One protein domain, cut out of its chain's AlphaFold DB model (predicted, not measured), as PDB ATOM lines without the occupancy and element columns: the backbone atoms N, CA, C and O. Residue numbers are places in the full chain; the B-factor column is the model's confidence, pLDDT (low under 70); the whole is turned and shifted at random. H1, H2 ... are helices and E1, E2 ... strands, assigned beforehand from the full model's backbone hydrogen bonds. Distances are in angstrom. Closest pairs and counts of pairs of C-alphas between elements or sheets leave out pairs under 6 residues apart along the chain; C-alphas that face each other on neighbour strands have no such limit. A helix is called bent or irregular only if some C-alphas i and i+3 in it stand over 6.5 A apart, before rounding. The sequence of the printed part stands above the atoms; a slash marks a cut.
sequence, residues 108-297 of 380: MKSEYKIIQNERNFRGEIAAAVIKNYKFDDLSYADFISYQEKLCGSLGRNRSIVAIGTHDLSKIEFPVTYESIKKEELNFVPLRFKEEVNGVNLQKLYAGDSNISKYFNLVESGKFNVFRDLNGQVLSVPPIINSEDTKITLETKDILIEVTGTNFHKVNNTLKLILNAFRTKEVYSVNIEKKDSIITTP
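This is residues 108 to 297 of the 380 residues of the protein "Phenylalanyl-tRNA synthetase beta chain" of Nosema bombycis (strain CQ1 / CVCC 102059) (UniProt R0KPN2). A twisted sheet curls round into a flattened barrel that is not fully closed, with its free edges E3 and E6 coming near each other without being neighbour strands. Helix H4 packs on the outside over E2 and E7, H1 lies outside by E3, the short helices H2 and H3 sit far out at one end, and E9 branches off at E8 toward the other. The printed part has 190 residues, with four named helices and nine named strands in the order E1 E2 H1 E3 E4 H2 H3 E5 E6 E7 H4 E8 E9. The sheet is branched and has both parallel and antiparallel pairs, and the class is mixed, helices and strands. The whole is compact and rounded, with a radius of gyration of the C-alphas of 15.3 A and spans of 42 by 42 by 32 A.

Strand E1, residues 113 to 116, begins at C-alpha 113 (14.891, -18.629, 52.060). E2 is residues 124 to 130, 20.5 A from first to last C-alpha. H1 follows as residues 137 to 152, 22.5 A, with C-alpha 137 at (2.188, -32.780, 28.299). E3 is residues 161 to 167, 20.4 A, and E4 is residues 175 to 181, 18.3 A. H2, residues 198 to 204, is irregular, with C-alphas 199 and 202 7.2 A apart; H3, residues 209 to 217, is only just irregular, with C-alphas 210 and 213 6.7 A apart. Next come E5, residues 222 to 227, E6, residues 233 to 236, and E7, residues 254 to 260, 19.7 A. H4 is residues 263 to 276, 20.3 A. E8 is residues 282 to 289, 22.5 A, and E9, residues 292 to 296, ends at C-alpha 296 (16.985, -28.578, 52.481).

E1 has E4 on one side and E8 on the other, both parallel to it; N 115 and O 175 are 2.8 A apart, as are N 114 and O 286. E8 is staggered: it pairs with E2 over residues 282 to 284, antiparallel, N 283 to O 129 being 2.8 A, and with E9 over residues 285 to 289. E8 and E9 form a hairpin, with N 287 and O 294 2.8 A apart. E2 and E7 are antiparallel, N 258 to O 126 being 2.8 A, and so are E7 and the edge strand E3, N 162 to O 259 being 2.8 A. E4 and E5 are antiparallel, N 176 to O 227 being 2.7 A. E5 and the edge strand E6 form a hairpin, with N 234 and O 226 2.8 A apart. The closest C-alphas of E3 and E6 are those of Gly 164 and Ser 235, 6.7 A apart. H4 is on the sheet at a height of 7.6 A, over E2 and E7, and runs along the strands at 14 degrees to E2 on the local plane; its closest C-alphas to E2 are Phe 263 and Glu 124, 5.2 A. H1 is on the sheet, only just over E3 with 3 of its C-alphas. H1 and H4 only just touch, with 3 pairs of C-alphas within 8 A, the closest Leu 150 and Thr 269 at 7.1 A; their tilt is a shallow 19 degrees, opposite ways. H2 only grazes the sheet with residues 198 to 199, and H3 is not on it. H2 and H3 are close but not clearly touching, the closest C-alphas being those of Gln 202 and Phe 215, 6.9 A apart. In H1 and H4 every O i to N i+4 pair is within hydrogen-bond range; H2 has 1 of 3 and H3 0 of 5, beside 3 of 4 and 3 of 6 O i to N i+3 pairs.

The C-alphas farthest apart are those of Lys 109 and Gly 207, at 43.3 A. The printed part has no cut. The links E4 to H2 and E6 to E7 are long, and in the first of them residues 186 to 187 pair with residues 196 to 197, antiparallel. The mean pLDDT of the printed part is 95.4, and one printed residue, Arg 119, is under 70.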
ATOM      1  N   MET A 108      22.755 -27.807  44.382       97.25
ATOM      2  CA  MET A 108      23.564 -26.593  44.433       97.25
ATOM      3  C   MET A 108      23.107 -25.704  45.591       97.25
ATOM      4  O   MET A 108      21.922 -25.644  45.905       97.25
ATOM      5  N   LYS A 109      24.037 -24.984  46.226       97.12
ATOM      6  CA  LYS A 109      23.680 -23.999  47.258       97.12
ATOM      7  C   LYS A 109      22.991 -22.786  46.632       97.12
ATOM      8  O   LYS A 109      23.295 -22.430  45.494       97.12
ATOM      9  N   SER A 110      22.091 -22.155  47.379       96.94
ATOM     10  CA  SER A 110      21.439 -20.906  46.985       96.94
ATOM     11  C   SER A 110      21.072 -20.054  48.199       96.94
ATOM     12  O   SER A 110      21.142 -20.524  49.335       96.94
ATOM     13  N   GLU A 111      20.625 -18.831  47.922       96.06
ATOM     14  CA  GLU A 111      20.137 -17.873  48.916       96.06
ATOM     15  C   GLU A 111      18.608 -17.924  49.104       96.06
ATOM     16  O   GLU A 111      18.059 -17.136  49.873       96.06
ATOM     17  N   TYR A 112      17.899 -18.838  48.419       98.50
ATOM     18  CA  TYR A 112      16.456 -19.001  48.607       98.50
ATOM     19  C   TYR A 112      16.148 -19.339  50.065       98.50
ATOM     20  O   TYR A 112      16.775 -20.218  50.665       98.50
ATOM     21  N   LYS A 113      15.162 -18.637  50.625       98.00
ATOM     22  CA  LYS A 113      14.891 -18.629  52.060       98.00
ATOM     23  C   LYS A 113      13.400 -18.751  52.359       98.00
ATOM     24  O   LYS A 113      12.601 -17.975  51.840       98.00
ATOM     25  N   ILE A 114      13.056 -19.688  53.238       98.38
ATOM     26  CA  ILE A 114      11.735 -19.805  53.858       98.38
ATOM     27  C   ILE A 114      11.882 -19.528  55.352       98.38
ATOM     28  O   ILE A 114      12.672 -20.189  56.022       98.38
ATOM     29  N   ILE A 115      11.114 -18.582  55.879       97.50
ATOM     30  CA  ILE A 115      11.112 -18.200  57.291       97.50
ATOM     31  C   ILE A 115       9.901 -18.831  57.980       97.50
ATOM     32  O   ILE A 115       8.757 -18.583  57.604       97.50
ATOM     33  N   GLN A 116      10.142 -19.625  59.017       94.50
ATOM     34  CA  GLN A 116       9.117 -20.230  59.859       94.50
ATOM     35  C   GLN A 116       9.087 -19.528  61.223       94.50
ATOM     36  O   GLN A 116       9.888 -19.826  62.113       94.50
ATOM     37  N   ASN A 117       8.148 -18.592  61.379       75.00
ATOM     38  CA  ASN A 117       8.074 -17.703  62.544       75.00
ATOM     39  C   ASN A 117       7.468 -18.365  63.794       75.00
ATOM     40  O   ASN A 117       7.801 -17.978  64.914       75.00
ATOM     41  N   GLU A 118       6.608 -19.377  63.627       72.12
ATOM     42  CA  GLU A 118       5.854 -19.981  64.731       72.12
ATOM     43  C   GLU A 118       5.865 -21.513  64.725       72.12
ATOM     44  O   GLU A 118       6.127 -22.187  63.723       72.12
ATOM     45  N   ARG A 119       5.580 -22.080  65.905       68.44
ATOM     46  CA  ARG A 119       5.472 -23.523  66.099       68.44
ATOM     47  C   ARG A 119       4.118 -23.994  65.572       68.44
ATOM     48  O   ARG A 119       3.110 -23.922  66.267       68.44
ATOM     49  N   ASN A 120       4.122 -24.496  64.347       72.06
ATOM     50  CA  ASN A 120       2.925 -25.002  63.684       72.06
ATOM     51  C   ASN A 120       2.678 -26.472  64.060       72.06
ATOM     52  O   ASN A 120       3.625 -27.253  64.175       72.06
ATOM     53  N   PHE A 121       1.407 -26.884  64.179       73.81
ATOM     54  CA  PHE A 121       1.030 -28.303  64.324       73.81
ATOM     55  C   PHE A 121       1.616 -29.164  63.189       73.81
ATOM     56  O   PHE A 121       2.022 -30.309  63.386       73.81
ATOM     57  N   ARG A 122       1.733 -28.564  61.999       90.06
ATOM     58  CA  ARG A 122       2.440 -29.090  60.831       90.06
ATOM     59  C   ARG A 122       3.773 -28.361  60.653       90.06
ATOM     60  O   ARG A 122       3.931 -27.551  59.743       90.06
ATOM     61  N   GLY A 123       4.677 -28.573  61.603       90.62
ATOM     62  CA  GLY A 123       5.897 -27.780  61.756       90.62
ATOM     63  C   GLY A 123       7.083 -28.205  60.890       90.62
ATOM     64  O   GLY A 123       8.062 -27.464  60.837       90.62
ATOM     65  N   GLU A 124       7.032 -29.362  60.227       95.31
ATOM     66  CA  GLU A 124       8.159 -29.845  59.427       95.31
ATOM     67  C   GLU A 124       8.044 -29.391  57.978       95.31
ATOM     68  O   GLU A 124       7.006 -29.600  57.353       95.31
ATOM     69  N   ILE A 125       9.121 -28.796  57.460       97.00
ATOM     70  CA  ILE A 125       9.201 -28.211  56.118       97.00
ATOM     71  C   ILE A 125      10.501 -28.660  55.461       97.00
ATOM     72  O   ILE A 125      11.560 -28.624  56.089       97.00
ATOM     73  N   ALA A 126      10.429 -29.021  54.188       98.19
ATOM     74  CA  ALA A 126      11.579 -29.054  53.300       98.19
ATOM     75  C   ALA A 126      11.198 -28.401  51.976       98.19
ATOM     76  O   ALA A 126      10.063 -28.539  51.526       98.19
ATOM     77  N   ALA A 127      12.141 -27.712  51.345       98.75
ATOM     78  CA  ALA A 127      11.919 -27.105  50.046       98.75
ATOM     79  C   ALA A 127      13.157 -27.194  49.154       98.75
ATOM     80  O   ALA A 127      14.289 -27.326  49.619       98.75
ATOM     81  N   ALA A 128      12.931 -27.126  47.851       98.75
ATOM     82  CA  ALA A 128      13.985 -27.029  46.855       98.75
ATOM     83  C   ALA A 128      13.488 -26.238  45.651       98.75
ATOM     84  O   ALA A 128      12.283 -26.126  45.421       98.75
ATOM     85  N   VAL A 129      14.429 -25.742  44.857       98.81
ATOM     86  CA  VAL A 129      14.131 -25.110  43.576       98.81
ATOM     87  C   VAL A 129      14.696 -25.959  42.448       98.81
ATOM     88  O   VAL A 129      15.865 -26.338  42.479       98.81
ATOM     89  N   ILE A 130      13.881 -26.234  41.435       98.62
ATOM     90  CA  ILE A 130      14.334 -26.790  40.157       98.62
ATOM     91  C   ILE A 130      14.310 -25.652  39.145       98.62
ATOM     92  O   ILE A 130      13.270 -25.023  38.986       98.62
ATOM     93  N   LYS A 131      15.424 -25.383  38.462       98.44
ATOM     94  CA  LYS A 131      15.471 -24.395  37.377       98.44
ATOM     95  C   LYS A 131      15.559 -25.039  36.010       98.44
ATOM     96  O   LYS A 131      16.103 -26.139  35.863       98.44
ATOM     97  N   ASN A 132      15.082 -24.306  35.008       97.62
ATOM     98  CA  ASN A 132      15.156 -24.665  33.597       97.62
ATOM     99  C   ASN A 132      14.551 -26.044  33.283       97.62
ATOM    100  O   ASN A 132      15.021 -26.750  32.384       97.62
ATOM    101  N   TYR A 133      13.509 -26.436  34.019       97.44
ATOM    102  CA  TYR A 133      12.700 -27.593  33.665       97.44
ATOM    103  C   TYR A 133      11.893 -27.270  32.406       97.44
ATOM    104  O   TYR A 133      11.433 -26.149  32.211       97.44
ATOM    105  N   LYS A 134      11.758 -28.240  31.504       96.81
ATOM    106  CA  LYS A 134      10.961 -28.086  30.286       96.81
ATOM    107  C   LYS A 134       9.825 -29.080  30.360       96.81
ATOM    108  O   LYS A 134      10.053 -30.265  30.124       96.81
ATOM    109  N   PHE A 135       8.647 -28.592  30.727       96.81
ATOM    110  CA  PHE A 135       7.455 -29.413  30.672       96.81
ATOM    111  C   PHE A 135       7.043 -29.662  29.223       96.81
ATOM    112  O   PHE A 135       7.114 -28.793  28.355       96.81
ATOM    113  N   ASP A 136       6.601 -30.884  29.006       94.19
ATOM    114  CA  ASP A 136       5.716 -31.301  27.933       94.19
ATOM    115  C   ASP A 136       4.460 -31.905  28.584       94.19
ATOM    116  O   ASP A 136       4.399 -32.068  29.809       94.19
ATOM    117  N   ASP A 137       3.452 -32.243  27.781       92.75
ATOM    118  CA  ASP A 137       2.188 -32.780  28.299       92.75
ATOM    119  C   ASP A 137       2.393 -34.043  29.153       92.75
ATOM    120  O   ASP A 137       1.711 -34.244  30.160       92.75
ATOM    121  N   LEU A 138       3.368 -34.878  28.777       90.38
ATOM    122  CA  LEU A 138       3.661 -36.149  29.438       90.38
ATOM    123  C   LEU A 138       4.295 -35.928  30.811       90.38
ATOM    124  O   LEU A 138       3.807 -36.421  31.824       90.38
ATOM    125  N   SER A 139       5.378 -35.158  30.854       94.19
ATOM    126  CA  SER A 139       6.108 -34.834  32.077       94.19
ATOM    127  C   SER A 139       5.283 -33.983  33.030       94.19
ATOM    128  O   SER A 139       5.394 -34.184  34.235       94.19
ATOM    129  N   TYR A 140       4.426 -33.088  32.534       96.69
ATOM    130  CA  TYR A 140       3.520 -32.322  33.384       96.69
ATOM    131  C   TYR A 140       2.477 -33.234  34.037       96.69
ATOM    132  O   TYR A 140       2.312 -33.207  35.258       96.69
ATOM    133  N   ALA A 141       1.825 -34.107  33.259       94.81
ATOM    134  CA  ALA A 141       0.862 -35.065  33.799       94.81
ATOM    135  C   ALA A 141       1.509 -36.036  34.806       94.81
ATOM    136  O   ALA A 141       0.957 -36.259  35.886       94.81
ATOM    137  N   ASP A 142       2.696 -36.565  34.492       95.94
ATOM    138  CA  ASP A 142       3.454 -37.454  35.383       95.94
ATOM    139  C   ASP A 142       3.891 -36.716  36.664       95.94
ATOM    140  O   ASP A 142       3.808 -37.277  37.754       95.94
ATOM    141  N   PHE A 143       4.269 -35.433  36.575       97.50
ATOM    142  CA  PHE A 143       4.636 -34.601  37.730       97.50
ATOM    143  C   PHE A 143       3.465 -34.393  38.692       97.50
ATOM    144  O   PHE A 143       3.631 -34.535  39.906       97.50
ATOM    145  N   ILE A 144       2.277 -34.071  38.174       96.56
ATOM    146  CA  ILE A 144       1.066 -33.919  38.992       96.56
ATOM    147  C   ILE A 144       0.655 -35.269  39.595       96.56
ATOM    148  O   ILE A 144       0.453 -35.365  40.808       96.56
ATOM    149  N   SER A 145       0.608 -36.331  38.782       95.88
ATOM    150  CA  SER A 145       0.231 -37.671  39.248       95.88
ATOM    151  C   SER A 145       1.176 -38.188  40.336       95.88
ATOM    152  O   SER A 145       0.733 -38.781  41.322       95.88
ATOM    153  N   TYR A 146       2.480 -37.923  40.211       97.56
ATOM    154  CA  TYR A 146       3.456 -38.351  41.206       97.56
ATOM    155  C   TYR A 146       3.245 -37.662  42.556       97.56
ATOM    156  O   TYR A 146       3.271 -38.327  43.593       97.56
ATOM    157  N   GLN A 147       2.963 -36.355  42.556       97.69
ATOM    158  CA  GLN A 147       2.635 -35.616  43.779       97.69
ATOM    159  C   GLN A 147       1.408 -36.212  44.480       97.69
ATOM    160  O   GLN A 147       1.436 -36.431  45.695       97.69
ATOM    161  N   GLU A 148       0.349 -36.521  43.728       95.06
ATOM    162  CA  GLU A 148      -0.869 -37.140  44.260       95.06
ATOM    163  C   GLU A 148      -0.594 -38.527  44.853       95.06
ATOM    164  O   GLU A 148      -0.998 -38.800  45.987       95.06
ATOM    165  N   LYS A 149       0.159 -39.379  44.147       95.38
ATOM    166  CA  LYS A 149       0.526 -40.722  44.624       95.38
ATOM    167  C   LYS A 149       1.399 -40.678  45.872       95.38
ATOM    168  O   LYS A 149       1.145 -41.438  46.807       95.38
ATOM    169  N   LEU A 150       2.387 -39.784  45.939       96.31
ATOM    170  CA  LEU A 150       3.231 -39.617  47.126       96.31
ATOM    171  C   LEU A 150       2.414 -39.100  48.318       96.31
ATOM    172  O   LEU A 150       2.535 -39.625  49.426       96.31
ATOM    173  N   CYS A 151       1.524 -38.128  48.096       95.12
ATOM    174  CA  CYS A 151       0.619 -37.622  49.129       95.12
ATOM    175  C   CYS A 151      -0.369 -38.693  49.622       95.12
ATOM    176  O   CYS A 151      -0.676 -38.744  50.817       95.12
ATOM    177  N   GLY A 152      -0.881 -39.532  48.718       92.50
ATOM    178  CA  GLY A 152      -1.803 -40.626  49.023       92.50
ATOM    179  C   GLY A 152      -1.138 -41.762  49.802       92.50
ATOM    180  O   GLY A 152      -1.659 -42.170  50.839       92.50
ATOM    181  N   SER A 153       0.036 -42.209  49.348       90.88
ATOM    182  CA  SER A 153       0.791 -43.328  49.926       90.88
ATOM    183  C   SER A 153       1.667 -42.884  51.108       90.88
ATOM    184  O   SER A 153       1.220 -42.902  52.258       90.88
ATOM    185  N   LEU A 154       2.892 -42.420  50.845       91.56
ATOM    186  CA  LEU A 154       3.878 -41.991  51.845       91.56
ATOM    187  C   LEU A 154       3.308 -40.936  52.811       91.56
ATOM    188  O   LEU A 154       3.548 -40.995  54.025       91.56
ATOM    189  N   GLY A 155       2.510 -40.010  52.273       93.12
ATOM    190  CA  GLY A 155       1.835 -38.940  53.003       93.12
ATOM    191  C   GLY A 155       0.558 -39.347  53.741       93.12
ATOM    192  O   GLY A 155       0.052 -38.529  54.510       93.12
ATOM    193  N   ARG A 156       0.052 -40.580  53.568       92.69
ATOM    194  CA  ARG A 156      -1.221 -41.082  54.128       92.69
ATOM    195  C   ARG A 156      -2.370 -40.098  53.922       92.69
ATOM    196  O   ARG A 156      -2.905 -39.539  54.885       92.69
ATOM    197  N   ASN A 157      -2.717 -39.865  52.660       93.94
ATOM    198  CA  ASN A 157      -3.706 -38.862  52.263       93.94
ATOM    199  C   ASN A 157      -3.409 -37.502  52.912       93.94
ATOM    200  O   ASN A 157      -4.226 -36.953  53.644       93.94
ATOM    201  N   ARG A 158      -2.200 -36.992  52.680       96.00
ATOM    202  CA  ARG A 158      -1.694 -35.709  53.189       96.00
ATOM    203  C   ARG A 158      -1.554 -35.553  54.707       96.00
ATOM    204  O   ARG A 158      -0.976 -34.563  55.153       96.00
ATOM    205  N   SER A 159      -1.989 -36.520  55.512       94.62
ATOM    206  CA  SER A 159      -1.887 -36.461  56.979       94.62
ATOM    207  C   SER A 159      -0.445 -36.240  57.447       94.62
ATOM    208  O   SER A 159      -0.193 -35.385  58.295       94.62
ATOM    209  N   ILE A 160       0.515 -36.949  56.843       95.06
ATOM    210  CA  ILE A 160       1.932 -36.898  57.228       95.06
ATOM    211  C   ILE A 160       2.755 -35.993  56.311       95.06
ATOM    212  O   ILE A 160       3.651 -35.316  56.805       95.06
ATOM    213  N   VAL A 161       2.462 -35.978  55.006       96.94
ATOM    214  CA  VAL A 161       3.197 -35.185  54.007       96.94
ATOM    215  C   VAL A 161       2.238 -34.573  52.997       96.94
ATOM    216  O   VAL A 161       1.429 -35.292  52.427       96.94
ATOM    217  N   ALA A 162       2.357 -33.272  52.756       97.25
ATOM    218  CA  ALA A 162       1.671 -32.545  51.697       97.25
ATOM    219  C   ALA A 162       2.717 -31.809  50.860       97.25
ATOM    220  O   ALA A 162       3.758 -31.430  51.391       97.25
ATOM    221  N   ILE A 163       2.446 -31.664  49.568       98.62
ATOM    222  CA  ILE A 163       3.390 -31.131  48.590       98.62
ATOM    223  C   ILE A 163       2.728 -29.931  47.917       98.62
ATOM    224  O   ILE A 163       1.605 -30.057  47.423       98.62
ATOM    225  N   GLY A 164       3.427 -28.802  47.905       98.38
ATOM    226  CA  GLY A 164       3.094 -27.610  47.139       98.38
ATOM    227  C   GLY A 164       4.129 -27.391  46.042       98.38
ATOM    228  O   GLY A 164       5.327 -27.605  46.234       98.38
ATOM    229  N   THR A 165       3.666 -26.999  44.862       98.62
ATOM    230  CA  THR A 165       4.524 -26.683  43.720       98.62
ATOM    231  C   THR A 165       4.069 -25.374  43.112       98.62
ATOM    232  O   THR A 165       2.869 -25.145  42.931       98.62
ATOM    233  N   HIS A 166       5.041 -24.509  42.842       98.75
ATOM    234  CA  HIS A 166       4.797 -23.122  42.485       98.75
ATOM    235  C   HIS A 166       5.711 -22.680  41.351       98.75
ATOM    236  O   HIS A 166       6.883 -23.059  41.312       98.75
ATOM    237  N   ASP A 167       5.182 -21.849  40.460       98.69
ATOM    238  CA  ASP A 167       5.979 -21.149  39.463       98.69
ATOM    239  C   ASP A 167       6.859 -20.107  40.159       98.69
ATOM    240  O   ASP A 167       6.369 -19.116  40.707       98.69
ATOM    241  N   LEU A 168       8.169 -20.354  40.159       98.50
ATOM    242  CA  LEU A 168       9.145 -19.535  40.867       98.50
ATOM    243  C   LEU A 168       9.176 -18.099  40.340       98.50
ATOM    244  O   LEU A 168       9.498 -17.192  41.099       98.50
ATOM    245  N   SER A 169       8.832 -17.867  39.065       98.19
ATOM    246  CA  SER A 169       8.860 -16.517  38.489       98.19
ATOM    247  C   SER A 169       7.767 -15.599  39.044       98.19
ATOM    248  O   SER A 169       7.710 -14.432  38.666       98.19
ATOM    249  N   LYS A 170       6.863 -16.134  39.869       98.31
ATOM    250  CA  LYS A 170       5.727 -15.427  40.469       98.31
ATOM    251  C   LYS A 170       5.857 -15.310  41.991       98.31
ATOM    252  O   LYS A 170       4.854 -15.124  42.664       98.31
ATOM    253  N   ILE A 171       7.056 -15.516  42.537       98.50
ATOM    254  CA  ILE A 171       7.304 -15.541  43.981       98.50
ATOM    255  C   ILE A 171       8.462 -14.605  44.310       98.50
ATOM    256  O   ILE A 171       9.570 -14.795  43.805       98.50
ATOM    257  N   GLU A 172       8.236 -13.672  45.234       98.38
ATOM    258  CA  GLU A 172       9.302 -12.859  45.819       98.38
ATOM    259  C   GLU A 172       9.785 -13.434  47.160       98.38
ATOM    260  O   GLU A 172       9.006 -13.739  48.062       98.38
ATOM    261  N   PHE A 173      11.100 -13.580  47.317       98.31
ATOM    262  CA  PHE A 173      11.711 -14.110  48.541       98.31
ATOM    263  C   PHE A 173      12.086 -12.988  49.529       98.31
ATOM    264  O   PHE A 173      12.421 -11.889  49.093       98.31
ATOM    265  N   PRO A 174      12.153 -13.263  50.849       98.00
ATOM    266  CA  PRO A 174      11.898 -14.549  51.500       98.00
ATOM    267  C   PRO A 174      10.418 -14.928  51.520       98.00
ATOM    268  O   PRO A 174       9.545 -14.079  51.650       98.00
ATOM    269  N   VAL A 175      10.163 -16.232  51.453       98.50
ATOM    270  CA  VAL A 175       8.834 -16.802  51.693       98.50
ATOM    271  C   VAL A 175       8.659 -17.011  53.198       98.50
ATOM    272  O   VAL A 175       9.610 -17.382  53.884       98.50
ATOM    273  N   THR A 176       7.467 -16.809  53.740       97.50
ATOM    274  CA  THR A 176       7.123 -17.110  55.133       97.50
ATOM    275  C   THR A 176       6.198 -18.321  55.214       97.50
ATOM    276  O   THR A 176       5.396 -18.559  54.316       97.50
ATOM    277  N   TYR A 177       6.316 -19.101  56.291       96.94
ATOM    278  CA  TYR A 177       5.374 -20.155  56.663       96.94
ATOM    279  C   TYR A 177       4.872 -19.921  58.085       96.94
ATOM    280  O   TYR A 177       5.624 -20.029  59.060       96.94
ATOM    281  N   GLU A 178       3.588 -19.613  58.205       93.25
ATOM    282  CA  GLU A 178       2.971 -19.145  59.446       93.25
ATOM    283  C   GLU A 178       1.580 -19.746  59.659       93.25
ATOM    284  O   GLU A 178       0.942 -20.209  58.713       93.25
ATOM    285  N   SER A 179       1.126 -19.759  60.914       93.94
ATOM    286  CA  SER A 179      -0.226 -20.172  61.295       93.94
ATOM    287  C   SER A 179      -1.070 -18.937  61.597       93.94
ATOM    288  O   SER A 179      -0.905 -18.299  62.637       93.94
ATOM    289  N   ILE A 180      -1.982 -18.601  60.688       93.75
ATOM    290  CA  ILE A 180      -2.821 -17.399  60.778       93.75
ATOM    291  C   ILE A 180      -4.272 -17.758  61.065       93.75
ATOM    292  O   ILE A 180      -4.718 -18.886  60.818       93.75
ATOM    293  N   LYS A 181      -5.038 -16.794  61.577       95.56
ATOM    294  CA  LYS A 181      -6.481 -16.980  61.754       95.56
ATOM    295  C   LYS A 181      -7.178 -17.043  60.398       95.56
ATOM    296  O   LYS A 181      -6.755 -16.400  59.439       95.56
ATOM    297  N   LYS A 182      -8.276 -17.799  60.312       95.81
ATOM    298  CA  LYS A 182      -9.023 -17.973  59.053       95.81
ATOM    299  C   LYS A 182      -9.530 -16.649  58.478       95.81
ATOM    300  O   LYS A 182      -9.577 -16.509  57.262       95.81
ATOM    301  N   GLU A 183      -9.868 -15.691  59.333       96.94
ATOM    302  CA  GLU A 183     -10.372 -14.368  58.953       96.94
ATOM    303  C   GLU A 183      -9.297 -13.502  58.273       96.94
ATOM    304  O   GLU A 183      -9.623 -12.651  57.448       96.94
ATOM    305  N   GLU A 184      -8.020 -13.741  58.591       96.31
ATOM    306  CA  GLU A 184      -6.850 -13.002  58.085       96.31
ATOM    307  C   GLU A 184      -6.337 -13.557  56.739       96.31
ATOM    308  O   GLU A 184      -5.408 -13.012  56.133       96.31
ATOM    309  N   LEU A 185      -6.928 -14.657  56.262       97.56
ATOM    310  CA  LEU A 185      -6.598 -15.282  54.989       97.56
ATOM    311  C   LEU A 185      -7.566 -14.816  53.904       97.56
ATOM    312  O   LEU A 185      -8.752 -15.119  53.979       97.56
ATOM    313  N   ASN A 186      -7.047 -14.182  52.857       97.81
ATOM    314  CA  ASN A 186      -7.736 -14.004  51.582       97.81
ATOM    315  C   ASN A 186      -6.763 -14.380  50.462       97.81
ATOM    316  O   ASN A 186      -5.578 -14.052  50.546       97.81
ATOM    317  N   PHE A 187      -7.231 -15.170  49.498       98.31
ATOM    318  CA  PHE A 187      -6.464 -15.574  48.318       98.31
ATOM    319  C   PHE A 187      -7.387 -16.190  47.265       98.31
ATOM    320  O   PHE A 187      -8.529 -16.533  47.574       98.31
ATOM    321  N   VAL A 188      -6.890 -16.378  46.041       98.31
ATOM    322  CA  VAL A 188      -7.589 -17.126  44.986       98.31
ATOM    323  C   VAL A 188      -7.141 -18.595  45.028       98.31
ATOM    324  O   VAL A 188      -5.990 -18.888  44.692       98.31
ATOM    325  N   PRO A 189      -7.996 -19.551  45.438       97.75
ATOM    326  CA  PRO A 189      -7.620 -20.963  45.460       97.75
ATOM    327  C   PRO A 189      -7.435 -21.527  44.047       97.75
ATOM    328  O   PRO A 189      -8.096 -21.090  43.105       97.75
ATOM    329  N   LEU A 190      -6.588 -22.549  43.901       95.69
ATOM    330  CA  LEU A 190      -6.337 -23.208  42.617       95.69
ATOM    331  C   LEU A 190      -7.648 -23.608  41.910       95.69
ATOM    332  O   LEU A 190      -8.511 -24.252  42.513       95.69
ATOM    333  N   ARG A 191      -7.752 -23.291  40.612       93.62
ATOM    334  CA  ARG A 191      -8.923 -23.468  39.723       93.62
ATOM    335  C   ARG A 191     -10.101 -22.522  39.981       93.62
ATOM    336  O   ARG A 191     -11.139 -22.681  39.336       93.62
ATOM    337  N   PHE A 192      -9.956 -21.532  40.858       95.19
ATOM    338  CA  PHE A 192     -10.937 -20.460  41.044       95.19
ATOM    339  C   PHE A 192     -10.443 -19.147  40.427       95.19
ATOM    340  O   PHE A 192      -9.290 -19.022  40.030       95.19
ATOM    341  N   LYS A 193     -11.356 -18.179  40.284       94.94
ATOM    342  CA  LYS A 193     -11.074 -16.849  39.708       94.94
ATOM    343  C   LYS A 193     -11.266 -15.705  40.694       94.94
ATOM    344  O   LYS A 193     -10.817 -14.597  40.429       94.94
ATOM    345  N   GLU A 194     -11.986 -15.962  41.776       96.19
ATOM    346  CA  GLU A 194     -12.349 -14.958  42.765       96.19
ATOM    347  C   GLU A 194     -11.633 -15.251  44.073       96.19
ATOM    348  O   GLU A 194     -11.372 -16.408  44.420       96.19
ATOM    349  N   GLU A 195     -11.316 -14.178  44.783       97.00
ATOM    350  CA  GLU A 195     -10.707 -14.254  46.095       97.00
ATOM    351  C   GLU A 195     -11.705 -14.817  47.113       97.00
ATOM    352  O   GLU A 195     -12.886 -14.460  47.133       97.00
ATOM    353  N   VAL A 196     -11.224 -15.712  47.974       97.38
ATOM    354  CA  VAL A 196     -12.022 -16.363  49.008       97.38
ATOM    355  C   VAL A 196     -11.362 -16.144  50.361       97.38
ATOM    356  O   VAL A 196     -10.186 -16.452  50.558       97.38
ATOM    357  N   ASN A 197     -12.148 -15.658  51.323       98.06
ATOM    358  CA  ASN A 197     -11.703 -15.581  52.710       98.06
ATOM    359  C   ASN A 197     -11.613 -16.983  53.336       98.06
ATOM    360  O   ASN A 197     -12.479 -17.836  53.108       98.06
ATOM    361  N   GLY A 198     -10.619 -17.210  54.193       96.25
ATOM    362  CA  GLY A 198     -10.380 -18.488  54.859       96.25
ATOM    363  C   GLY A 198     -11.589 -19.028  55.634       96.25
ATOM    364  O   GLY A 198     -11.780 -20.246  55.674       96.25
ATOM    365  N   VAL A 199     -12.464 -18.171  56.179       96.44
ATOM    366  CA  VAL A 199     -13.697 -18.621  56.864       96.44
ATOM    367  C   VAL A 199     -14.664 -19.349  55.926       96.44
ATOM    368  O   VAL A 199     -15.386 -20.250  56.351       96.44
ATOM    369  N   ASN A 200     -14.647 -19.005  54.636       96.62
ATOM    370  CA  ASN A 200     -15.523 -19.573  53.614       96.62
ATOM    371  C   ASN A 200     -14.872 -20.731  52.845       96.62
ATOM    372  O   ASN A 200     -15.566 -21.441  52.117       96.62
ATOM    373  N   LEU A 201     -13.568 -20.967  53.027       95.81
ATOM    374  CA  LEU A 201     -12.811 -21.953  52.254       95.81
ATOM    375  C   LEU A 201     -13.358 -23.379  52.424       95.81
ATOM    376  O   LEU A 201     -13.522 -24.106  51.450       95.81
ATOM    377  N   GLN A 202     -13.717 -23.780  53.647       94.50
ATOM    378  CA  GLN A 202     -14.296 -25.109  53.888       94.50
ATOM    379  C   GLN A 202     -15.670 -25.273  53.222       94.50
ATOM    380  O   GLN A 202     -15.984 -26.343  52.706       94.50
ATOM    381  N   LYS A 203     -16.478 -24.206  53.200       94.88
ATOM    382  CA  LYS A 203     -17.786 -24.199  52.534       94.88
ATOM    383  C   LYS A 203     -17.638 -24.291  51.015       94.88
ATOM    384  O   LYS A 203     -18.417 -25.002  50.388       94.88
ATOM    385  N   LEU A 204     -16.629 -23.625  50.444       94.94
ATOM    386  CA  LEU A 204     -16.314 -23.680  49.013       94.94
ATOM    387  C   LEU A 204     -16.088 -25.121  48.534       94.94
ATOM    388  O   LEU A 204     -16.591 -25.508  47.485       94.94
ATOM    389  N   TYR A 205     -15.386 -25.929  49.335       94.88
ATOM    390  CA  TYR A 205     -15.054 -27.317  49.001       94.88
ATOM    391  C   TYR A 205     -16.008 -28.358  49.597       94.88
ATOM    392  O   TYR A 205     -15.724 -29.548  49.510       94.88
ATOM    393  N   ALA A 206     -17.147 -27.966  50.180       91.75
ATOM    394  CA  ALA A 206     -18.055 -28.909  50.846       91.75
ATOM    395  C   ALA A 206     -18.580 -30.022  49.914       91.75
ATOM    396  O   ALA A 206     -18.837 -31.131  50.374       91.75
ATOM    397  N   GLY A 207     -18.720 -29.734  48.614       91.25
ATOM    398  CA  GLY A 207     -19.121 -30.710  47.593       91.25
ATOM    399  C   GLY A 207     -17.964 -31.475  46.937       91.25
ATOM    400  O   GLY A 207     -18.214 -32.410  46.182       91.25
ATOM    401  N   ASP A 208     -16.711 -31.102  47.205       92.44
ATOM    402  CA  ASP A 208     -15.532 -31.749  46.625       92.44
ATOM    403  C   ASP A 208     -14.992 -32.806  47.595       92.44
ATOM    404  O   ASP A 208     -14.289 -32.503  48.564       92.44
ATOM    405  N   SER A 209     -15.305 -34.077  47.345       88.81
ATOM    406  CA  SER A 209     -14.855 -35.202  48.176       88.81
ATOM    407  C   SER A 209     -13.335 -35.411  48.155       88.81
ATOM    408  O   SER A 209     -12.780 -36.008  49.084       88.81
ATOM    409  N   ASN A 210     -12.635 -34.898  47.138       88.31
ATOM    410  CA  ASN A 210     -11.185 -35.012  47.033       88.31
ATOM    411  C   ASN A 210     -10.470 -34.020  47.950       88.31
ATOM    412  O   ASN A 210      -9.405 -34.358  48.462       88.31
ATOM    413  N   ILE A 211     -11.055 -32.844  48.202       92.62
ATOM    414  CA  ILE A 211     -10.426 -31.784  49.009       92.62
ATOM    415  C   ILE A 211     -11.035 -31.679  50.413       92.62
ATOM    416  O   ILE A 211     -10.297 -31.529  51.389       92.62
ATOM    417  N   SER A 212     -12.358 -31.807  50.548       93.25
ATOM    418  CA  SER A 212     -13.096 -31.620  51.814       93.25
ATOM    419  C   SER A 212     -12.536 -32.436  52.985       93.25
ATOM    420  O   SER A 212     -12.445 -31.938  54.108       93.25
ATOM    421  N   LYS A 213     -12.081 -33.665  52.723       93.56
ATOM    422  CA  LYS A 213     -11.483 -34.557  53.727       93.56
ATOM    423  C   LYS A 213     -10.236 -33.980  54.409       93.56
ATOM    424  O   LYS A 213      -9.954 -34.340  55.551       93.56
ATOM    425  N   TYR A 214      -9.499 -33.083  53.750       94.75
ATOM    426  CA  TYR A 214      -8.259 -32.525  54.295       94.75
ATOM    427  C   TYR A 214      -8.490 -31.409  55.318       94.75
ATOM    428  O   TYR A 214      -7.584 -31.116  56.093       94.75
ATOM    429  N   PHE A 215      -9.695 -30.834  55.403       94.44
ATOM    430  CA  PHE A 215     -10.017 -29.843  56.441       94.44
ATOM    431  C   PHE A 215      -9.994 -30.432  57.858       94.44
ATOM    432  O   PHE A 215      -9.823 -29.693  58.820       94.44
ATOM    433  N   ASN A 216     -10.073 -31.758  58.001       92.44
ATOM    434  CA  ASN A 216      -9.893 -32.438  59.286       92.44
ATOM    435  C   ASN A 216      -8.420 -32.498  59.741       92.44
ATOM    436  O   ASN A 216      -8.141 -32.943  60.849       92.44
ATOM    437  N   LEU A 217      -7.475 -32.092  58.884       92.69
ATOM    438  CA  LEU A 217      -6.034 -32.099  59.158       92.69
ATOM    439  C   LEU A 217      -5.495 -30.729  59.591       92.69
ATOM    440  O   LEU A 217      -4.291 -30.597  59.823       92.69
ATOM    441  N   VAL A 218      -6.352 -29.708  59.653       91.50
ATOM    442  CA  VAL A 218      -5.981 -28.355  60.077       91.50
ATOM    443  C   VAL A 218      -6.453 -28.079  61.501       91.50
ATOM    444  O   VAL A 218      -7.404 -28.687  61.990       91.50
ATOM    445  N   GLU A 219      -5.783 -27.146  62.172       87.06
ATOM    446  CA  GLU A 219      -6.189 -26.690  63.499       87.06
ATOM    447  C   GLU A 219      -7.520 -25.920  63.434       87.06
ATOM    448  O   GLU A 219      -7.844 -25.252  62.446       87.06
ATOM    449  N   SER A 220      -8.316 -25.997  64.501       87.75
ATOM    450  CA  SER A 220      -9.562 -25.232  64.580       87.75
ATOM    451  C   SER A 220      -9.273 -23.726  64.563       87.75
ATOM    452  O   SER A 220      -8.432 -23.236  65.310       87.75
ATOM    453  N   GLY A 221      -9.975 -22.981  63.705       90.50
ATOM    454  CA  GLY A 221      -9.867 -21.517  63.613       90.50
ATOM    455  C   GLY A 221      -8.593 -20.964  62.960       90.50
ATOM    456  O   GLY A 221      -8.517 -19.755  62.747       90.50
ATOM    457  N   LYS A 222      -7.627 -21.809  62.578       93.56
ATOM    458  CA  LYS A 222      -6.376 -21.375  61.940       93.56
ATOM    459  C   LYS A 222      -6.047 -22.158  60.673       93.56
ATOM    460  O   LYS A 222      -6.539 -23.266  60.465       93.56
ATOM    461  N   PHE A 223      -5.188 -21.582  59.843       94.94
ATOM    462  CA  PHE A 223      -4.555 -22.257  58.716       94.94
ATOM    463  C   PHE A 223      -3.051 -22.012  58.715       94.94
ATOM    464  O   PHE A 223      -2.605 -20.914  59.033       94.94
ATOM    465  N   ASN A 224      -2.290 -23.026  58.299       95.12
ATOM    466  CA  ASN A 224      -0.897 -22.817  57.922       95.12
ATOM    467  C   ASN A 224      -0.861 -22.291  56.489       95.12
ATOM    468  O   ASN A 224      -1.570 -22.820  55.629       95.12
ATOM    469  N   VAL A 225      -0.057 -21.267  56.242       96.50
ATOM    470  CA  VAL A 225      -0.035 -20.555  54.965       96.50
ATOM    471  C   VAL A 225       1.404 -20.252  54.585       96.50
ATOM    472  O   VAL A 225       2.191 -19.825  55.430       96.50
ATOM    473  N   PHE A 226       1.734 -20.474  53.313       98.12
ATOM    474  CA  PHE A 226       2.940 -19.919  52.713       98.12
ATOM    475  C   PHE A 226       2.625 -18.574  52.066       98.12
ATOM    476  O   PHE A 226       1.662 -18.484  51.300       98.12
ATOM    477  N   ARG A 227       3.437 -17.551  52.341       98.00
ATOM    478  CA  ARG A 227       3.344 -16.235  51.693       98.00
ATOM    479  C   ARG A 227       4.692 -15.789  51.163       98.00
ATOM    480  O   ARG A 227       5.717 -16.129  51.738       98.00
ATOM    481  N   ASP A 228       4.698 -15.054  50.069       98.38
ATOM    482  CA  ASP A 228       5.904 -14.407  49.562       98.38
ATOM    483  C   ASP A 228       6.191 -13.092  50.320       98.38
ATOM    484  O   ASP A 228       5.441 -12.698  51.221       98.38
ATOM    485  N   LEU A 229       7.267 -12.391  49.953       97.62
ATOM    486  CA  LEU A 229       7.643 -11.110  50.562       97.62
ATOM    487  C   LEU A 229       6.562 -10.021  50.410       97.62
ATOM    488  O   LEU A 229       6.456  -9.138  51.262       97.62
ATOM    489  N   ASN A 230       5.748 -10.082  49.356       97.56
ATOM    490  CA  ASN A 230       4.666  -9.134  49.096       97.56
ATOM    491  C   ASN A 230       3.351  -9.523  49.794       97.56
ATOM    492  O   ASN A 230       2.348  -8.821  49.655       97.56
ATOM    493  N   GLY A 231       3.337 -10.628  50.542       96.62
ATOM    494  CA  GLY A 231       2.150 -11.153  51.211       96.62
ATOM    495  C   GLY A 231       1.240 -11.987  50.306       96.62
ATOM    496  O   GLY A 231       0.168 -12.398  50.753       96.62
ATOM    497  N   GLN A 232       1.650 -12.276  49.066       97.81
ATOM    498  CA  GLN A 232       0.908 -13.154  48.169       97.81
ATOM    499  C   GLN A 232       0.903 -14.579  48.719       97.81
ATOM    500  O   GLN A 232       1.948 -15.145  49.034       97.81
ATOM    501  N   VAL A 233      -0.282 -15.185  48.809       98.50
ATOM    502  CA  VAL A 233      -0.432 -16.566  49.275       98.50
ATOM    503  C   VAL A 233       0.029 -17.544  48.196       98.50
ATOM    504  O   VAL A 233      -0.458 -17.522  47.068       98.50
ATOM    505  N   LEU A 234       0.935 -18.445  48.570       98.56
ATOM    506  CA  LEU A 234       1.427 -19.541  47.733       98.56
ATOM    507  C   LEU A 234       0.543 -20.779  47.887       98.56
ATOM    508  O   LEU A 234       0.044 -21.320  46.902       98.56
ATOM    509  N   SER A 235       0.333 -21.229  49.122       98.12
ATOM    510  CA  SER A 235      -0.494 -22.393  49.444       98.12
ATOM    511  C   SER A 235      -1.046 -22.319  50.863       98.12
ATOM    512  O   SER A 235      -0.562 -21.571  51.715       98.12
ATOM    513  N   VAL A 236      -2.063 -23.144  51.110       97.44
ATOM    514  CA  VAL A 236      -2.676 -23.388  52.417       97.44
ATOM    515  C   VAL A 236      -2.544 -24.881  52.741       97.44
ATOM    516  O   VAL A 236      -3.485 -25.649  52.501       97.44
ATOM    517  N   PRO A 237      -1.383 -25.363  53.223       96.38
ATOM    518  CA  PRO A 237      -1.190 -26.785  53.471       96.38
ATOM    519  C   PRO A 237      -2.061 -27.324  54.621       96.38
ATOM    520  O   PRO A 237      -2.240 -26.652  55.640       96.38
ATOM    521  N   PRO A 238      -2.552 -28.576  54.529       95.69
ATOM    522  CA  PRO A 238      -2.417 -29.521  53.413       95.69
ATOM    523  C   PRO A 238      -3.574 -29.442  52.387       95.69
ATOM    524  O   PRO A 238      -3.859 -30.429  51.703       95.69
ATOM    525  N   ILE A 239      -4.290 -28.317  52.308       96.69
ATOM    526  CA  ILE A 239      -5.559 -28.183  51.581       96.69
ATOM    527  C   ILE A 239      -5.343 -27.932  50.085       96.69
ATOM    528  O   ILE A 239      -5.695 -28.785  49.267       96.69
ATOM    529  N   ILE A 240      -4.796 -26.771  49.715       97.19
ATOM    530  CA  ILE A 240      -4.767 -26.313  48.319       97.19
ATOM    531  C   ILE A 240      -3.671 -25.268  48.076       97.19
ATOM    532  O   ILE A 240      -3.294 -24.537  48.991       97.19
ATOM    533  N   ASN A 241      -3.191 -25.180  46.835       97.88
ATOM    534  CA  ASN A 241      -2.307 -24.107  46.373       97.88
ATOM    535  C   ASN A 241      -3.121 -22.886  45.911       97.88
ATOM    536  O   ASN A 241      -4.337 -22.964  45.722       97.88
ATOM    537  N   SER A 242      -2.444 -21.760  45.722       98.19
ATOM    538  CA  SER A 242      -3.000 -20.567  45.088       98.19
ATOM    539  C   SER A 242      -3.044 -20.719  43.566       98.19
ATOM    540  O   SER A 242      -2.168 -21.346  42.966       98.19
ATOM    541  N   GLU A 243      -4.057 -20.124  42.939       98.25
ATOM    542  CA  GLU A 243      -4.135 -19.987  41.483       98.25
ATOM    543  C   GLU A 243      -3.000 -19.107  40.941       98.25
ATOM    544  O   GLU A 243      -2.477 -19.367  39.855       98.25
ATOM    545  N   ASP A 244      -2.573 -18.106  41.711       97.69
ATOM    546  CA  ASP A 244      -1.614 -17.108  41.242       97.69
ATOM    547  C   ASP A 244      -0.239 -17.719  40.966       97.69
ATOM    548  O   ASP A 244       0.385 -17.443  39.942       97.69
ATOM    549  N   THR A 245       0.207 -18.615  41.845       98.25
ATOM    550  CA  THR A 245       1.523 -19.261  41.758       98.25
ATOM    551  C   THR A 245       1.466 -20.624  41.073       98.25
ATOM    552  O   THR A 245       2.445 -21.365  41.101       98.25
ATOM    553  N   LYS A 246       0.343 -20.974  40.430       98.12
ATOM    554  CA  LYS A 246       0.184 -22.273  39.770       98.12
ATOM    555  C   LYS A 246       1.272 -22.513  38.722       98.12
ATOM    556  O   LYS A 246       1.632 -21.600  37.966       98.12
ATOM    557  N   ILE A 247       1.705 -23.766  38.642       98.19
ATOM    558  CA  ILE A 247       2.552 -24.265  37.563       98.19
ATOM    559  C   ILE A 247       1.721 -24.565  36.313       98.19
ATOM    560  O   ILE A 247       0.604 -25.084  36.392       98.19
ATOM    561  N   THR A 248       2.288 -24.279  35.151       97.50
ATOM    562  CA  THR A 248       1.718 -24.584  33.835       97.50
ATOM    563  C   THR A 248       2.775 -25.249  32.949       97.50
ATOM    564  O   THR A 248       3.901 -25.483  33.391       97.50
ATOM    565  N   LEU A 249       2.432 -25.573  31.700       97.62
ATOM    566  CA  LEU A 249       3.389 -26.125  30.729       97.62
ATOM    567  C   LEU A 249       4.526 -25.140  30.407       97.62
ATOM    568  O   LEU A 249       5.620 -25.542  30.022       97.62
ATOM    569  N   GLU A 250       4.278 -23.845  30.581       97.81
ATOM    570  CA  GLU A 250       5.240 -22.772  30.340       97.81
ATOM    571  C   GLU A 250       6.194 -22.544  31.521       97.81
ATOM    572  O   GLU A 250       7.233 -21.899  31.342       97.81
ATOM    573  N   THR A 251       5.865 -23.058  32.712       98.31
ATOM    574  CA  THR A 251       6.696 -22.913  33.910       98.31
ATOM    575  C   THR A 251       8.046 -23.598  33.707       98.31
ATOM    576  O   THR A 251       8.121 -24.768  33.331       98.31
ATOM    577  N   LYS A 252       9.130 -22.869  33.993       97.88
ATOM    578  CA  LYS A 252      10.511 -23.370  33.861       97.88
ATOM    579  C   LYS A 252      11.205 -23.569  35.193       97.88
ATOM    580  O   LYS A 252      11.965 -24.521  35.365       97.88
ATOM    581  N   ASP A 253      10.940 -22.660  36.117       98.62
ATOM    582  CA  ASP A 253      11.557 -22.641  37.426       98.62
ATOM    583  C   ASP A 253      10.471 -22.933  38.459       98.62
ATOM    584  O   ASP A 253       9.414 -22.308  38.457       98.62
ATOM    585  N   ILE A 254      10.710 -23.919  39.316       98.75
ATOM    586  CA  ILE A 254       9.697 -24.486  40.203       98.75
ATOM    587  C   ILE A 254      10.216 -24.409  41.631       98.75
ATOM    588  O   ILE A 254      11.260 -24.988  41.937       98.75
ATOM    589  N   LEU A 255       9.470 -23.746  42.514       98.88
ATOM    590  CA  LEU A 255       9.612 -23.936  43.954       98.88
ATOM    591  C   LEU A 255       8.771 -25.144  44.363       98.88
ATOM    592  O   LEU A 255       7.567 -25.185  44.111       98.88
ATOM    593  N   ILE A 256       9.407 -26.112  45.012       98.81
ATOM    594  CA  ILE A 256       8.738 -27.260  45.617       98.81
ATOM    595  C   ILE A 256       8.820 -27.079  47.124       98.81
ATOM    596  O   ILE A 256       9.923 -27.036  47.670       98.81
ATOM    597  N   GLU A 257       7.672 -27.003  47.788       98.31
ATOM    598  CA  GLU A 257       7.562 -27.082  49.241       98.31
ATOM    599  C   GLU A 257       6.931 -28.411  49.640       98.31
ATOM    600  O   GLU A 257       6.061 -28.957  48.955       98.31
ATOM    601  N   VAL A 258       7.410 -28.965  50.745       98.62
ATOM    602  CA  VAL A 258       6.843 -30.154  51.354       98.62
ATOM    603  C   VAL A 258       6.650 -29.875  52.835       98.62
ATOM    604  O   VAL A 258       7.614 -29.583  53.544       98.62
ATOM    605  N   THR A 259       5.420 -30.030  53.323       97.56
ATOM    606  CA  THR A 259       5.068 -29.859  54.738       97.56
ATOM    607  C   THR A 259       4.559 -31.141  55.367       97.56
ATOM    608  O   THR A 259       3.883 -31.960  54.733       97.56
ATOM    609  N   GLY A 260       4.800 -31.305  56.664       96.19
ATOM    610  CA  GLY A 260       4.392 -32.511  57.360       96.19
ATOM    611  C   GLY A 260       4.500 -32.480  58.871       96.19
ATOM    612  O   GLY A 260       4.787 -31.461  59.497       96.19
ATOM    613  N   THR A 261       4.249 -33.650  59.448       94.62
ATOM    614  CA  THR A 261       4.402 -33.933  60.884       94.62
ATOM    615  C   THR A 261       5.640 -34.780  61.181       94.62
ATOM    616  O   THR A 261       5.938 -35.067  62.336       94.62
ATOM    617  N   ASN A 262       6.369 -35.206  60.143       94.94
ATOM    618  CA  ASN A 262       7.576 -36.014  60.260       94.94
ATOM    619  C   ASN A 262       8.629 -35.543  59.247       94.94
ATOM    620  O   ASN A 262       8.463 -35.743  58.041       94.94
ATOM    621  N   PHE A 263       9.718 -34.954  59.744       95.50
ATOM    622  CA  PHE A 263      10.750 -34.352  58.899       95.50
ATOM    623  C   PHE A 263      11.418 -35.362  57.965       95.50
ATOM    624  O   PHE A 263      11.629 -35.062  56.794       95.50
ATOM    625  N   HIS A 264      11.699 -36.578  58.446       94.38
ATOM    626  CA  HIS A 264      12.321 -37.613  57.622       94.38
ATOM    627  C   HIS A 264      11.469 -37.906  56.381       94.38
ATOM    628  O   HIS A 264      11.986 -37.872  55.270       94.38
ATOM    629  N   LYS A 265      10.151 -38.095  56.538       96.12
ATOM    630  CA  LYS A 265       9.231 -38.303  55.406       96.12
ATOM    631  C   LYS A 265       9.082 -37.071  54.514       96.12
ATOM    632  O   LYS A 265       9.007 -37.226  53.298       96.12
ATOM    633  N   VAL A 266       9.064 -35.871  55.091       97.81
ATOM    634  CA  VAL A 266       9.015 -34.597  54.350       97.81
ATOM    635  C   VAL A 266      10.242 -34.443  53.446       97.81
ATOM    636  O   VAL A 266      10.111 -34.333  52.228       97.81
ATOM    637  N   ASN A 267      11.439 -34.544  54.021       97.50
ATOM    638  CA  ASN A 267      12.707 -34.445  53.302       97.50
ATOM    639  C   ASN A 267      12.852 -35.540  52.232       97.50
ATOM    640  O   ASN A 267      13.316 -35.293  51.121       97.50
ATOM    641  N   ASN A 268      12.407 -36.752  52.547       96.12
ATOM    642  CA  ASN A 268      12.427 -37.875  51.624       96.12
ATOM    643  C   ASN A 268      11.456 -37.712  50.450       96.12
ATOM    644  O   ASN A 268      11.809 -38.031  49.317       96.12
ATOM    645  N   THR A 269      10.263 -37.174  50.688       97.94
ATOM    646  CA  THR A 269       9.307 -36.877  49.610       97.94
ATOM    647  C   THR A 269       9.880 -35.839  48.647       97.94
ATOM    648  O   THR A 269       9.801 -36.016  47.433       97.94
ATOM    649  N   LEU A 270      10.536 -34.803  49.180       98.38
ATOM    650  CA  LEU A 270      11.227 -33.806  48.365       98.38
ATOM    651  C   LEU A 270      12.310 -34.451  47.489       98.38
ATOM    652  O   LEU A 270      12.340 -34.225  46.281       98.38
ATOM    653  N   LYS A 271      13.162 -35.308  48.067       97.25
ATOM    654  CA  LYS A 271      14.195 -36.040  47.314       97.25
ATOM    655  C   LYS A 271      13.618 -36.888  46.181       97.25
ATOM    656  O   LYS A 271      14.187 -36.916  45.096       97.25
ATOM    657  N   LEU A 272      12.499 -37.569  46.409       97.50
ATOM    658  CA  LEU A 272      11.855 -38.402  45.392       97.50
ATOM    659  C   LEU A 272      11.434 -37.579  44.169       97.50
ATOM    660  O   LEU A 272      11.776 -37.935  43.040       97.50
ATOM    661  N   ILE A 273      10.785 -36.433  44.395       98.06
ATOM    662  CA  ILE A 273      10.403 -35.522  43.308       98.06
ATOM    663  C   ILE A 273      11.641 -34.992  42.589       98.06
ATOM    664  O   ILE A 273      11.710 -35.053  41.360       98.06
ATOM    665  N   LEU A 274      12.638 -34.524  43.345       97.44
ATOM    666  CA  LEU A 274      13.889 -34.038  42.772       97.44
ATOM    667  C   LEU A 274      14.570 -35.110  41.922       97.44
ATOM    668  O   LEU A 274      15.093 -34.784  40.867       97.44
ATOM    669  N   ASN A 275      14.548 -36.378  42.334       95.81
ATOM    670  CA  ASN A 275      15.151 -37.460  41.566       95.81
ATOM    671  C   ASN A 275      14.463 -37.681  40.213       95.81
ATOM    672  O   ASN A 275      15.142 -37.753  39.187       95.81
ATOM    673  N   ALA A 276      13.132 -37.767  40.203       96.19
ATOM    674  CA  ALA A 276      12.361 -38.050  38.993       96.19
ATOM    675  C   ALA A 276      12.298 -36.852  38.020       96.19
ATOM    676  O   ALA A 276      12.305 -37.031  36.798       96.19
ATOM    677  N   PHE A 277      12.289 -35.625  38.551       96.12
ATOM    678  CA  PHE A 277      12.076 -34.388  37.789       96.12
ATOM    679  C   PHE A 277      13.283 -33.436  37.830       96.12
ATOM    680  O   PHE A 277      13.139 -32.222  37.743       96.12
ATOM    681  N   ARG A 278      14.501 -33.983  37.922       91.62
ATOM    682  CA  ARG A 278      15.752 -33.205  37.943       91.62
ATOM    683  C   ARG A 278      16.093 -32.505  36.633       91.62
ATOM    684  O   ARG A 278      15.874 -33.026  35.540       91.62
ATOM    685  N   THR A 279      16.806 -31.393  36.781       94.50
ATOM    686  CA  THR A 279      17.627 -30.767  35.738       94.50
ATOM    687  C   THR A 279      19.095 -30.749  36.180       94.50
ATOM    688  O   THR A 279      19.477 -31.403  37.153       94.50
ATOM    689  N   LYS A 280      19.950 -30.009  35.466       94.12
ATOM    690  CA  LYS A 280      21.324 -29.724  35.919       94.12
ATOM    691  C   LYS A 280      21.371 -28.675  37.038       94.12
ATOM    692  O   LYS A 280      22.427 -28.493  37.637       94.12
ATOM    693  N   GLU A 281      20.254 -28.001  37.295       97.19
ATOM    694  CA  GLU A 281      20.145 -26.833  38.161       97.19
ATOM    695  C   GLU A 281      19.059 -27.078  39.211       97.19
ATOM    696  O   GLU A 281      17.912 -26.649  39.082       97.19
ATOM    697  N   VAL A 282      19.436 -27.810  40.257       98.19
ATOM    698  CA  VAL A 282      18.611 -28.024  41.449       98.19
ATOM    699  C   VAL A 282      19.272 -27.303  42.611       98.19
ATOM    700  O   VAL A 282      20.455 -27.513  42.871       98.19
ATOM    701  N   TYR A 283      18.519 -26.466  43.313       98.50
ATOM    702  CA  TYR A 283      19.023 -25.596  44.365       98.50
ATOM    703  C   TYR A 283      18.400 -25.920  45.717       98.50
ATOM    704  O   TYR A 283      17.199 -26.173  45.828       98.50
ATOM    705  N   SER A 284      19.230 -25.873  46.755       98.44
ATOM    706  CA  SER A 284      18.793 -25.991  48.139       98.44
ATOM    707  C   SER A 284      18.069 -24.734  48.610       98.44
ATOM    708  O   SER A 284      18.436 -23.636  48.193       98.44
ATOM    709  N   VAL A 285      17.139 -24.878  49.550       98.75
ATOM    710  CA  VAL A 285      16.443 -23.762  50.211       98.75
ATOM    711  C   VAL A 285      16.766 -23.769  51.705       98.75
ATOM    712  O   VAL A 285      16.717 -24.817  52.357       98.75
ATOM    713  N   ASN A 286      17.097 -22.598  52.248       98.44
ATOM    714  CA  ASN A 286      17.330 -22.395  53.674       98.44
ATOM    715  C   ASN A 286      15.992 -22.211  54.396       98.44
ATOM    716  O   ASN A 286      15.248 -21.279  54.105       98.44
ATOM    717  N   ILE A 287      15.695 -23.098  55.341       97.75
ATOM    718  CA  ILE A 287      14.541 -23.006  56.234       97.75
ATOM    719  C   ILE A 287      15.018 -22.358  57.534       97.75
ATOM    720  O   ILE A 287      15.705 -22.997  58.336       97.75
ATOM    721  N   GLU A 288      14.691 -21.086  57.730       96.19
ATOM    722  CA  GLU A 288      15.024 -20.326  58.933       96.19
ATOM    723  C   GLU A 288      13.914 -20.485  59.967       96.19
ATOM    724  O   GLU A 288      12.794 -20.013  59.789       96.19
ATOM    725  N   LYS A 289      14.236 -21.166  61.061       92.25
ATOM    726  CA  LYS A 289      13.412 -21.257  62.266       92.25
ATOM    727  C   LYS A 289      13.994 -20.306  63.314       92.25
ATOM    728  O   LYS A 289      15.165 -19.943  63.237       92.25
ATOM    729  N   LYS A 290      13.209 -19.966  64.340       86.31
ATOM    730  CA  LYS A 290      13.601 -19.029  65.415       86.31
ATOM    731  C   LYS A 290      15.035 -19.220  65.946       86.31
ATOM    732  O   LYS A 290      15.739 -18.235  66.130       86.31
ATOM    733  N   ASP A 291      15.455 -20.470  66.150       86.75
ATOM    734  CA  ASP A 291      16.740 -20.807  66.782       86.75
ATOM    735  C   ASP A 291      17.677 -21.637  65.882       86.75
ATOM    736  O   ASP A 291      18.700 -22.142  66.342       86.75
ATOM    737  N   SER A 292      17.331 -21.857  64.607       92.25
ATOM    738  CA  SER A 292      18.137 -22.710  63.721       92.25
ATOM    739  C   SER A 292      17.874 -22.447  62.245       92.25
ATOM    740  O   SER A 292      16.771 -22.075  61.858       92.25
ATOM    741  N   ILE A 293      18.876 -22.713  61.412       95.25
ATOM    742  CA  ILE A 293      18.740 -22.709  59.956       95.25
ATOM    743  C   ILE A 293      19.011 -24.124  59.461       95.25
ATOM    744  O   ILE A 293      20.037 -24.716  59.797       95.25
ATOM    745  N   ILE A 294      18.088 -24.664  58.667       95.56
ATOM    746  CA  ILE A 294      18.219 -25.983  58.048       95.56
ATOM    747  C   ILE A 294      18.204 -25.809  56.533       95.56
ATOM    748  O   ILE A 294      17.218 -25.350  55.966       95.56
ATOM    749  N   THR A 295      19.275 -26.209  55.856       97.88
ATOM    750  CA  THR A 295      19.334 -26.205  54.390       97.88
ATOM    751  C   THR A 295      18.760 -27.511  53.845       97.88
ATOM    752  O   THR A 295      19.260 -28.592  54.157       97.88
ATOM    753  N   THR A 296      17.709 -27.420  53.031       98.19
ATOM    754  CA  THR A 296      16.985 -28.578  52.481       98.19
ATOM    755  C   THR A 296      17.145 -28.690  50.958       98.19
ATOM    756  O   THR A 296      17.366 -27.670  50.307       98.19
ATOM    757  N   PRO A 297      17.074 -29.905  50.375       96.88
ATOM    758  CA  PRO A 297      16.969 -31.200  51.056       96.88
ATOM    759  C   PRO A 297      18.272 -31.584  51.779       96.88
ATOM    760  O   PRO A 297      19.372 -31.279  51.321       96.88
TER     761      PRO A 297